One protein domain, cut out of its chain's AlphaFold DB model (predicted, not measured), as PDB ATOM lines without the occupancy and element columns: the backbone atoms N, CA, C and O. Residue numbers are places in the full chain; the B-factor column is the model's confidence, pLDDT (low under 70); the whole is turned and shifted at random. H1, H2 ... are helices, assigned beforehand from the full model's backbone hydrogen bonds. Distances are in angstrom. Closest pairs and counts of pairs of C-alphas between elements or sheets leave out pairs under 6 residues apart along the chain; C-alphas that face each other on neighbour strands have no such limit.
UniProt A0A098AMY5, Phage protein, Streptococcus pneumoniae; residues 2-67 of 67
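This is residues 2 to 67 of the 67 residues of the protein "Phage protein" of Streptococcus pneumoniae (UniProt A0A098AMY5). A long helix, H1, is set off to one side of a small cluster of three short helices, H2, H3 and H4, whose centres make a triangle. The chain leaves H1 through a loop, residues 21 to 28, that folds back to H2; within the cluster H4 packs on both H2 and H3, while residues 2 to 10 of H1 stick out free. The printed part has 66 residues with four named helices, in the order H1, H2, H3, H4, and no named strand: the class is all helix. It is only just loose, close to compact, with a radius of gyration of the C-alphas of 13.5 A and spans of 38 by 29 by 17 A.

H1, residues 2 to 20, is apart from H2, residues 29 to 39, from H3, residues 41 to 50, and from H4, residues 57 to 65. H2 and H3 are close but not clearly touching, their closest C-alphas, Leu 36 and Ile 44, 6.6 A apart; they run opposite ways at a steep tilt of 68 degrees, only just short of about perpendicular. H2 and H4 touch, about perpendicular at 81 degrees, with the closest C-alphas, Ala 32 and Gly 58, 5.5 A apart. H3 and H4 touch at a steep tilt of 56 degrees, opposite ways; their closest C-alphas are Gln 48 and Leu 59, 7.1 A apart. In H1, H2, H3 and H4 every O i to N i+4 pair is within hydrogen-bond range.

H1 begins at C-alpha 2, (8.740, 100.292, 97.752), and is 27.2 A long. H2 measures 15.4 A, H3 14.3 A and H4 12.1 A, ending at C-alpha 65, (25.505, 125.212, 84.393).

The C-alphas farthest apart, Leu 2 and Val 52, are 41.6 A apart. The printed part has no cut and no long link. Mean pLDDT of the printed part is 74.3; 17 residues are under 70, among them 23 to 33.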
ATOM      1  N   LEU A   2       7.910 100.289  96.542       78.44
ATOM      2  CA  LEU A   2       8.740 100.292  97.752       78.44
ATOM      3  C   LEU A   2      10.125 100.938  97.551       78.44
ATOM      4  O   LEU A   2      10.474 101.825  98.307       78.44
ATOM      5  N   GLU A   3      10.843 100.577  96.482       81.00
ATOM      6  CA  GLU A   3      12.183 101.122  96.180       81.00
ATOM      7  C   GLU A   3      12.194 102.654  96.099       81.00
ATOM      8  O   GLU A   3      12.970 103.295  96.789       81.00
ATOM      9  N   LYS A   4      11.236 103.255  95.380       62.19
ATOM     10  CA  LYS A   4      11.113 104.721  95.293       62.19
ATOM     11  C   LYS A   4      10.856 105.399  96.642       62.19
ATOM     12  O   LYS A   4      11.262 106.537  96.829       62.19
ATOM     13  N   VAL A   5      10.135 104.735  97.547       74.56
ATOM     14  CA  VAL A   5       9.886 105.261  98.899       74.56
ATOM     15  C   VAL A   5      11.158 105.158  99.732       74.56
ATOM     16  O   VAL A   5      11.508 106.109 100.416       74.56
ATOM     17  N   THR A   6      11.880 104.043  99.625       76.75
ATOM     18  CA  THR A   6      13.159 103.839 100.311       76.75
ATOM     19  C   THR A   6      14.222 104.836  99.849       76.75
ATOM     20  O   THR A   6      14.900 105.416 100.692       76.75
ATOM     21  N   ASP A   7      14.329 105.093  98.547       62.72
ATOM     22  CA  ASP A   7      15.275 106.071  97.996       62.72
ATOM     23  C   ASP A   7      14.969 107.489  98.500       62.72
ATOM     24  O   ASP A   7      15.866 108.210  98.931       62.72
ATOM     25  N   TYR A   8      13.685 107.858  98.532       66.25
ATOM     26  CA  TYR A   8      13.240 109.156  99.040       66.25
ATOM     27  C   TYR A   8      13.481 109.319 100.550       66.25
ATOM     28  O   TYR A   8      13.899 110.380 101.008       66.25
ATOM     29  N   GLU A   9      13.253 108.271 101.348       71.81
ATOM     30  CA  GLU A   9      13.540 108.301 102.790       71.81
ATOM     31  C   GLU A   9      15.041 108.440 103.079       71.81
ATOM     32  O   GLU A   9      15.421 109.162 104.001       71.81
ATOM     33  N   LEU A  10      15.900 107.801 102.280       72.44
ATOM     34  CA  LEU A  10      17.355 107.940 102.395       72.44
ATOM     35  C   LEU A  10      17.827 109.355 102.035       72.44
ATOM     36  O   LEU A  10      18.672 109.906 102.737       72.44
ATOM     37  N   GLU A  11      17.246 109.965 101.002       71.06
ATOM     38  CA  GLU A  11      17.542 111.348 100.610       71.06
ATOM     39  C   GLU A  11      17.156 112.354 101.711       71.06
ATOM     40  O   GLU A  11      17.915 113.275 102.020       71.06
ATOM     41  N   LEU A  12      16.013 112.151 102.377       73.75
ATOM     42  CA  LEU A  12      15.596 112.988 103.509       73.75
ATOM     43  C   LEU A  12      16.525 112.862 104.723       73.75
ATOM     44  O   LEU A  12      16.766 113.851 105.419       73.75
ATOM     45  N   LEU A  13      17.033 111.659 104.995       76.38
ATOM     46  CA  LEU A  13      17.986 111.428 106.081       76.38
ATOM     47  C   LEU A  13      19.337 112.088 105.789       76.38
ATOM     48  O   LEU A  13      19.889 112.730 106.683       76.38
ATOM     49  N   ASP A  14      19.822 112.006 104.549       70.56
ATOM     50  CA  ASP A  14      21.029 112.718 104.114       70.56
ATOM     51  C   ASP A  14      20.851 114.238 104.247       70.56
ATOM     52  O   ASP A  14      21.701 114.932 104.805       70.56
ATOM     53  N   TYR A  15      19.690 114.769 103.852       71.19
ATOM     54  CA  TYR A  15      19.375 116.186 104.023       71.19
ATOM     55  C   TYR A  15      19.396 116.625 105.496       71.19
ATOM     56  O   TYR A  15      19.945 117.681 105.821       71.19
ATOM     57  N   ALA A  16      18.820 115.826 106.397       74.00
ATOM     58  CA  ALA A  16      18.801 116.123 107.826       74.00
ATOM     59  C   ALA A  16      20.207 116.097 108.442       74.00
ATOM     60  O   ALA A  16      20.550 117.010 109.196       74.00
ATOM     61  N   ASP A  17      21.028 115.107 108.089       70.31
ATOM     62  CA  ASP A  17      22.412 115.001 108.567       70.31
ATOM     63  C   ASP A  17      23.239 116.212 108.108       70.31
ATOM     64  O   ASP A  17      23.997 116.810 108.868       70.31
ATOM     65  N   ARG A  18      22.997 116.680 106.882       68.56
ATOM     66  CA  ARG A  18      23.658 117.859 106.313       68.56
ATOM     67  C   ARG A  18      23.207 119.175 106.928       68.56
ATOM     68  O   ARG A  18      24.042 120.058 107.111       68.56
ATOM     69  N   LEU A  19      21.916 119.307 107.235       68.62
ATOM     70  CA  LEU A  19      21.343 120.499 107.862       68.62
ATOM     71  C   LEU A  19      21.789 120.649 109.321       68.62
ATOM     72  O   LEU A  19      21.977 121.768 109.794       68.62
ATOM     73  N   LEU A  20      21.934 119.529 110.028       76.81
ATOM     74  CA  LEU A  20      22.299 119.490 111.444       76.81
ATOM     75  C   LEU A  20      23.811 119.356 111.678       76.81
ATOM     76  O   LEU A  20      24.250 119.430 112.824       76.81
ATOM     77  N   SER A  21      24.606 119.168 110.622       73.19
ATOM     78  CA  SER A  21      26.058 119.039 110.728       73.19
ATOM     79  C   SER A  21      26.741 120.389 110.952       73.19
ATOM     80  O   SER A  21      26.578 121.333 110.179       73.19
ATOM     81  N   ASP A  22      27.641 120.427 111.937       75.06
ATOM     82  CA  ASP A  22      28.574 121.540 112.176       75.06
ATOM     83  C   ASP A  22      29.521 121.802 110.984       75.06
ATOM     84  O   ASP A  22      30.192 122.834 110.907       75.06
ATOM     85  N   LYS A  23      29.611 120.847 110.048       66.25
ATOM     86  CA  LYS A  23      30.341 120.948 108.781       66.25
ATOM     87  C   LYS A  23      29.388 120.572 107.645       66.25
ATOM     88  O   LYS A  23      29.308 119.388 107.305       66.25
ATOM     89  N   PRO A  24      28.662 121.542 107.065       59.16
ATOM     90  CA  PRO A  24      27.673 121.249 106.038       59.16
ATOM     91  C   PRO A  24      28.333 120.520 104.865       59.16
ATOM     92  O   PRO A  24      29.280 121.026 104.255       59.16
ATOM     93  N   ILE A  25      27.851 119.311 104.563       60.88
ATOM     94  CA  ILE A  25      28.301 118.565 103.386       60.88
ATOM     95  C   ILE A  25      27.714 119.293 102.168       60.88
ATOM     96  O   ILE A  25      26.511 119.601 102.175       60.88
ATOM     97  N   PRO A  26      28.530 119.610 101.144       57.47
ATOM     98  CA  PRO A  26      28.047 120.260  99.935       57.47
ATOM     99  C   PRO A  26      26.875 119.473  99.356       57.47
ATOM    100  O   PRO A  26      26.922 118.247  99.311       57.47
ATOM    101  N   MET A  27      25.830 120.180  98.928       58.00
ATOM    102  CA  MET A  27      24.761 119.544  98.164       58.00
ATOM    103  C   MET A  27      25.386 118.953  96.922       58.00
ATOM    104  O   MET A  27      26.048 119.684  96.181       58.00
ATOM    105  N   ASP A  28      25.234 117.641  96.735       56.81
ATOM    106  CA  ASP A  28      25.539 117.102  95.427       56.81
ATOM    107  C   ASP A  28      24.679 117.869  94.409       56.81
ATOM    108  O   ASP A  28      23.570 118.346  94.692       56.81
ATOM    109  N   SER A  29      25.260 118.117  93.243       48.59
ATOM    110  CA  SER A  29      24.608 118.908  92.204       48.59
ATOM    111  C   SER A  29      23.275 118.304  91.765       48.59
ATOM    112  O   SER A  29      22.456 119.027  91.208       48.59
ATOM    113  N   MET A  30      23.038 117.011  92.014       53.47
ATOM    114  CA  MET A  30      21.850 116.304  91.546       53.47
ATOM    115  C   MET A  30      20.609 116.723  92.345       53.47
ATOM    116  O   MET A  30      19.580 117.012  91.735       53.47
ATOM    117  N   THR A  31      20.702 116.875  93.670       66.06
ATOM    118  CA  THR A  31      19.558 117.324  94.492       66.06
ATOM    119  C   THR A  31      19.317 118.837  94.395       66.06
ATOM    120  O   THR A  31      18.169 119.293  94.338       66.06
ATOM    121  N   ALA A  32      20.386 119.643  94.334       66.50
ATOM    122  CA  ALA A  32      20.267 121.102  94.238       66.50
ATOM    123  C   ALA A  32      19.631 121.535  92.912       66.50
ATOM    124  O   ALA A  32      18.734 122.379  92.896       66.50
ATOM    125  N   PHE A  33      20.093 120.959  91.801       68.44
ATOM    126  CA  PHE A  33      19.649 121.363  90.470       68.44
ATOM    127  C   PHE A  33      18.231 120.873  90.210       68.44
ATOM    128  O   PHE A  33      17.421 121.656  89.733       68.44
ATOM    129  N   GLY A  34      17.895 119.642  90.615       70.81
ATOM    130  CA  GLY A  34      16.528 119.129  90.500       70.81
ATOM    131  C   GLY A  34      15.515 119.982  91.272       70.81
ATOM    132  O   GLY A  34      14.439 120.288  90.765       70.81
ATOM    133  N   THR A  35      15.882 120.455  92.467       72.31
ATOM    134  CA  THR A  35      15.033 121.386  93.228       72.31
ATOM    135  C   THR A  35      14.887 122.732  92.516       72.31
ATOM    136  O   THR A  35      13.791 123.290  92.472       72.31
ATOM    137  N   LEU A  36      15.969 123.265  91.940       77.81
ATOM    138  CA  LEU A  36      15.936 124.529  91.202       77.81
ATOM    139  C   LEU A  36      15.110 124.416  89.914       77.81
ATOM    140  O   LEU A  36      14.272 125.281  89.677       77.81
ATOM    141  N   GLU A  37      15.243 123.330  89.151       78.31
ATOM    142  CA  GLU A  37      14.404 123.041  87.977       78.31
ATOM    143  C   GLU A  37      12.907 123.029  88.327       78.31
ATOM    144  O   GLU A  37      12.084 123.533  87.563       78.31
ATOM    145  N   MET A  38      12.539 122.518  89.508       80.81
ATOM    146  CA  MET A  38      11.146 122.501  89.970       80.81
ATOM    147  C   MET A  38      10.597 123.885  90.354       80.81
ATOM    148  O   MET A  38       9.381 124.080  90.323       80.81
ATOM    149  N   LEU A  39      11.451 124.844  90.730       82.12
ATOM    150  CA  LEU A  39      11.036 126.190  91.158       82.12
ATOM    151  C   LEU A  39      10.661 127.106  89.982       82.12
ATOM    152  O   LEU A  39       9.949 128.098  90.184       82.12
ATOM    153  N   GLY A  40      11.104 126.766  88.771       79.62
ATOM    154  CA  GLY A  40      10.854 127.525  87.550       79.62
ATOM    155  C   GLY A  40      11.692 128.805  87.428       79.62
ATOM    156  O   GLY A  40      12.170 129.378  88.411       79.62
ATOM    157  N   ASP A  41      11.846 129.273  86.189       84.69
ATOM    158  CA  ASP A  41      12.826 130.302  85.810       84.69
ATOM    159  C   ASP A  41      12.656 131.644  86.541       84.69
ATOM    160  O   ASP A  41      13.646 132.292  86.887       84.69
ATOM    161  N   GLU A  42      11.419 132.074  86.814       85.44
ATOM    162  CA  GLU A  42      11.153 133.331  87.533       85.44
ATOM    163  C   GLU A  42      11.622 133.271  88.992       85.44
ATOM    164  O   GLU A  42      12.259 134.209  89.480       85.44
ATOM    165  N   SER A  43      11.358 132.156  89.678       83.44
ATOM    166  CA  SER A  43      11.781 131.938  91.064       83.44
ATOM    167  C   SER A  43      13.302 131.853  91.162       83.44
ATOM    168  O   SER A  43      13.902 132.490  92.027       83.44
ATOM    169  N   ILE A  44      13.941 131.128  90.236       86.75
ATOM    170  CA  ILE A  44      15.404 131.022  90.153       86.75
ATOM    171  C   ILE A  44      16.022 132.402  89.902       86.75
ATOM    172  O   ILE A  44      16.957 132.794  90.597       86.75
ATOM    173  N   SER A  45      15.459 133.182  88.974       86.81
ATOM    174  CA  SER A  45      15.934 134.534  88.654       86.81
ATOM    175  C   SER A  45      15.840 135.494  89.842       86.81
ATOM    176  O   SER A  45      16.671 136.394  89.987       86.81
ATOM    177  N   LEU A  46      14.824 135.345  90.697       89.81
ATOM    178  CA  LEU A  46      14.707 136.115  91.937       89.81
ATOM    179  C   LEU A  46      15.765 135.694  92.955       89.81
ATOM    180  O   LEU A  46      16.430 136.560  93.521       89.81
ATOM    181  N   LEU A  47      15.961 134.388  93.152       86.50
ATOM    182  CA  LEU A  47      16.986 133.860  94.052       86.50
ATOM    183  C   LEU A  47      18.391 134.305  93.624       86.50
ATOM    184  O   LEU A  47      19.156 134.765  94.464       86.50
ATOM    185  N   GLN A  48      18.703 134.278  92.325       85.81
ATOM    186  CA  GLN A  48      19.985 134.753  91.780       85.81
ATOM    187  C   GLN A  48      20.227 136.245  92.041       85.81
ATOM    188  O   GLN A  48      21.358 136.660  92.271       85.81
ATOM    189  N   LYS A  49      19.175 137.071  92.010       88.00
ATOM    190  CA  LYS A  49      19.281 138.506  92.327       88.00
ATOM    191  C   LYS A  49      19.496 138.771  93.815       88.00
ATOM    192  O   LYS A  49      20.012 139.830  94.159       88.00
ATOM    193  N   LEU A  50      19.045 137.860  94.676       87.56
ATOM    194  CA  LEU A  50      19.206 137.954  96.125       87.56
ATOM    195  C   LEU A  50      20.568 137.411  96.576       87.56
ATOM    196  O   LEU A  50      21.178 137.988  97.472       87.56
ATOM    197  N   ASP A  51      21.065 136.357  95.929       85.88
ATOM    198  CA  ASP A  51      22.373 135.749  96.198       85.88
ATOM    199  C   ASP A  51      23.513 136.453  95.444       85.88
ATOM    200  O   ASP A  51      24.200 135.877  94.601       85.88
ATOM    201  N   VAL A  52      23.705 137.742  95.731       82.75
ATOM    202  CA  VAL A  52      24.701 138.587  95.045       82.75
ATOM    203  C   VAL A  52      26.139 138.116  95.301       82.75
ATOM    204  O   VAL A  52      27.006 138.287  94.445       82.75
ATOM    205  N   GLU A  53      26.392 137.527  96.469       83.88
ATOM    206  CA  GLU A  53      27.722 137.074  96.899       83.88
ATOM    207  C   GLU A  53      28.006 135.607  96.524       83.88
ATOM    208  O   GLU A  53      29.147 135.159  96.634       83.88
ATOM    209  N   GLY A  54      27.014 134.872  96.004       76.38
ATOM    210  CA  GLY A  54      27.171 133.468  95.614       76.38
ATOM    211  C   GLY A  54      27.362 132.529  96.808       76.38
ATOM    212  O   GLY A  54      28.020 131.490  96.690       76.38
ATOM    213  N   GLU A  55      26.809 132.893  97.963       77.25
ATOM    214  CA  GLU A  55      26.910 132.136  99.212       77.25
ATOM    215  C   GLU A  55      26.133 130.813  99.111       77.25
ATOM    216  O   GLU A  55      26.518 129.790  99.692       77.25
ATOM    217  N   TYR A  56      25.080 130.778  98.286       76.25
ATOM    218  CA  TYR A  56      24.341 129.557  97.988       76.25
ATOM    219  C   TYR A  56      25.004 128.786  96.846       76.25
ATOM    220  O   TYR A  56      24.568 128.806  95.697       76.25
ATOM    221  N   LYS A  57      26.036 128.006  97.184       72.00
ATOM    222  CA  LYS A  57      26.847 127.224  96.225       72.00
ATOM    223  C   LYS A  57      26.044 126.381  95.225       72.00
ATOM    224  O   LYS A  57      26.471 126.237  94.085       72.00
ATOM    225  N   GLY A  58      24.893 125.837  95.631       73.06
ATOM    226  CA  GLY A  58      24.006 125.094  94.728       73.06
ATOM    227  C   GLY A  58      23.381 125.977  93.641       73.06
ATOM    228  O   GLY A  58      23.366 125.595  92.476       73.06
ATOM    229  N   LEU A  59      22.941 127.186  94.004       79.06
ATOM    230  CA  LEU A  59      22.404 128.182  93.076       79.06
ATOM    231  C   LEU A  59      23.503 128.776  92.188       79.06
ATOM    232  O   LEU A  59      23.304 128.932  90.982       79.06
ATOM    233  N   ALA A  60      24.673 129.062  92.763       78.00
ATOM    234  CA  ALA A  60      25.836 129.531  92.015       78.00
ATOM    235  C   ALA A  60      26.275 128.498  90.962       78.00
ATOM    236  O   ALA A  60      26.418 128.838  89.788       78.00
ATOM    237  N   GLY A  61      26.385 127.224  91.358       78.62
ATOM    238  CA  GLY A  61      26.703 126.123  90.447       78.62
ATOM    239  C   GLY A  61      25.646 125.931  89.357       78.62
ATOM    240  O   GLY A  61      25.996 125.744  88.195       78.62
ATOM    241  N   TYR A  62      24.357 126.038  89.692       77.12
ATOM    242  CA  TYR A  62      23.269 125.940  88.711       77.12
ATOM    243  C   TYR A  62      23.314 127.078  87.689       77.12
ATOM    244  O   TYR A  62      23.138 126.877  86.492       77.12
ATOM    245  N   THR A  63      23.624 128.287  88.150       79.50
ATOM    246  CA  THR A  63      23.767 129.463  87.287       79.50
ATOM    247  C   THR A  63      24.944 129.327  86.322       79.50
ATOM    248  O   THR A  63      24.863 129.797  85.190       79.50
ATOM    249  N   GLU A  64      26.040 128.698  86.751       78.75
ATOM    250  CA  GLU A  64      27.164 128.363  85.873       78.75
ATOM    251  C   GLU A  64      26.788 127.275  84.859       78.75
ATOM    252  O   GLU A  64      27.162 127.383  83.698       78.75
ATOM    253  N   HIS A  65      25.992 126.282  85.266       76.81
ATOM    254  CA  HIS A  65      25.505 125.212  84.393       76.81
ATOM    255  C   HIS A  65      24.567 125.689  83.273       76.81
ATOM    256  O   HIS A  65      24.537 125.084  82.207       76.81
ATOM    257  N   LEU A  66      23.803 126.762  83.506       75.25
ATOM    258  CA  LEU A  66      22.878 127.337  82.519       75.25
ATOM    259  C   LEU A  66      23.554 128.225  81.452       75.25
ATOM    260  O   LEU A  66      22.869 128.658  80.522       75.25
ATOM    261  N   LYS A  67      24.844 128.549  81.597       68.56
ATOM    262  CA  LYS A  67      25.606 129.359  80.628       68.56
ATOM    263  C   LYS A  67      26.186 128.507  79.507       68.56
ATOM    264  O   LYS A  67      26.188 129.016  78.363       68.56
TER     265      LYS A  67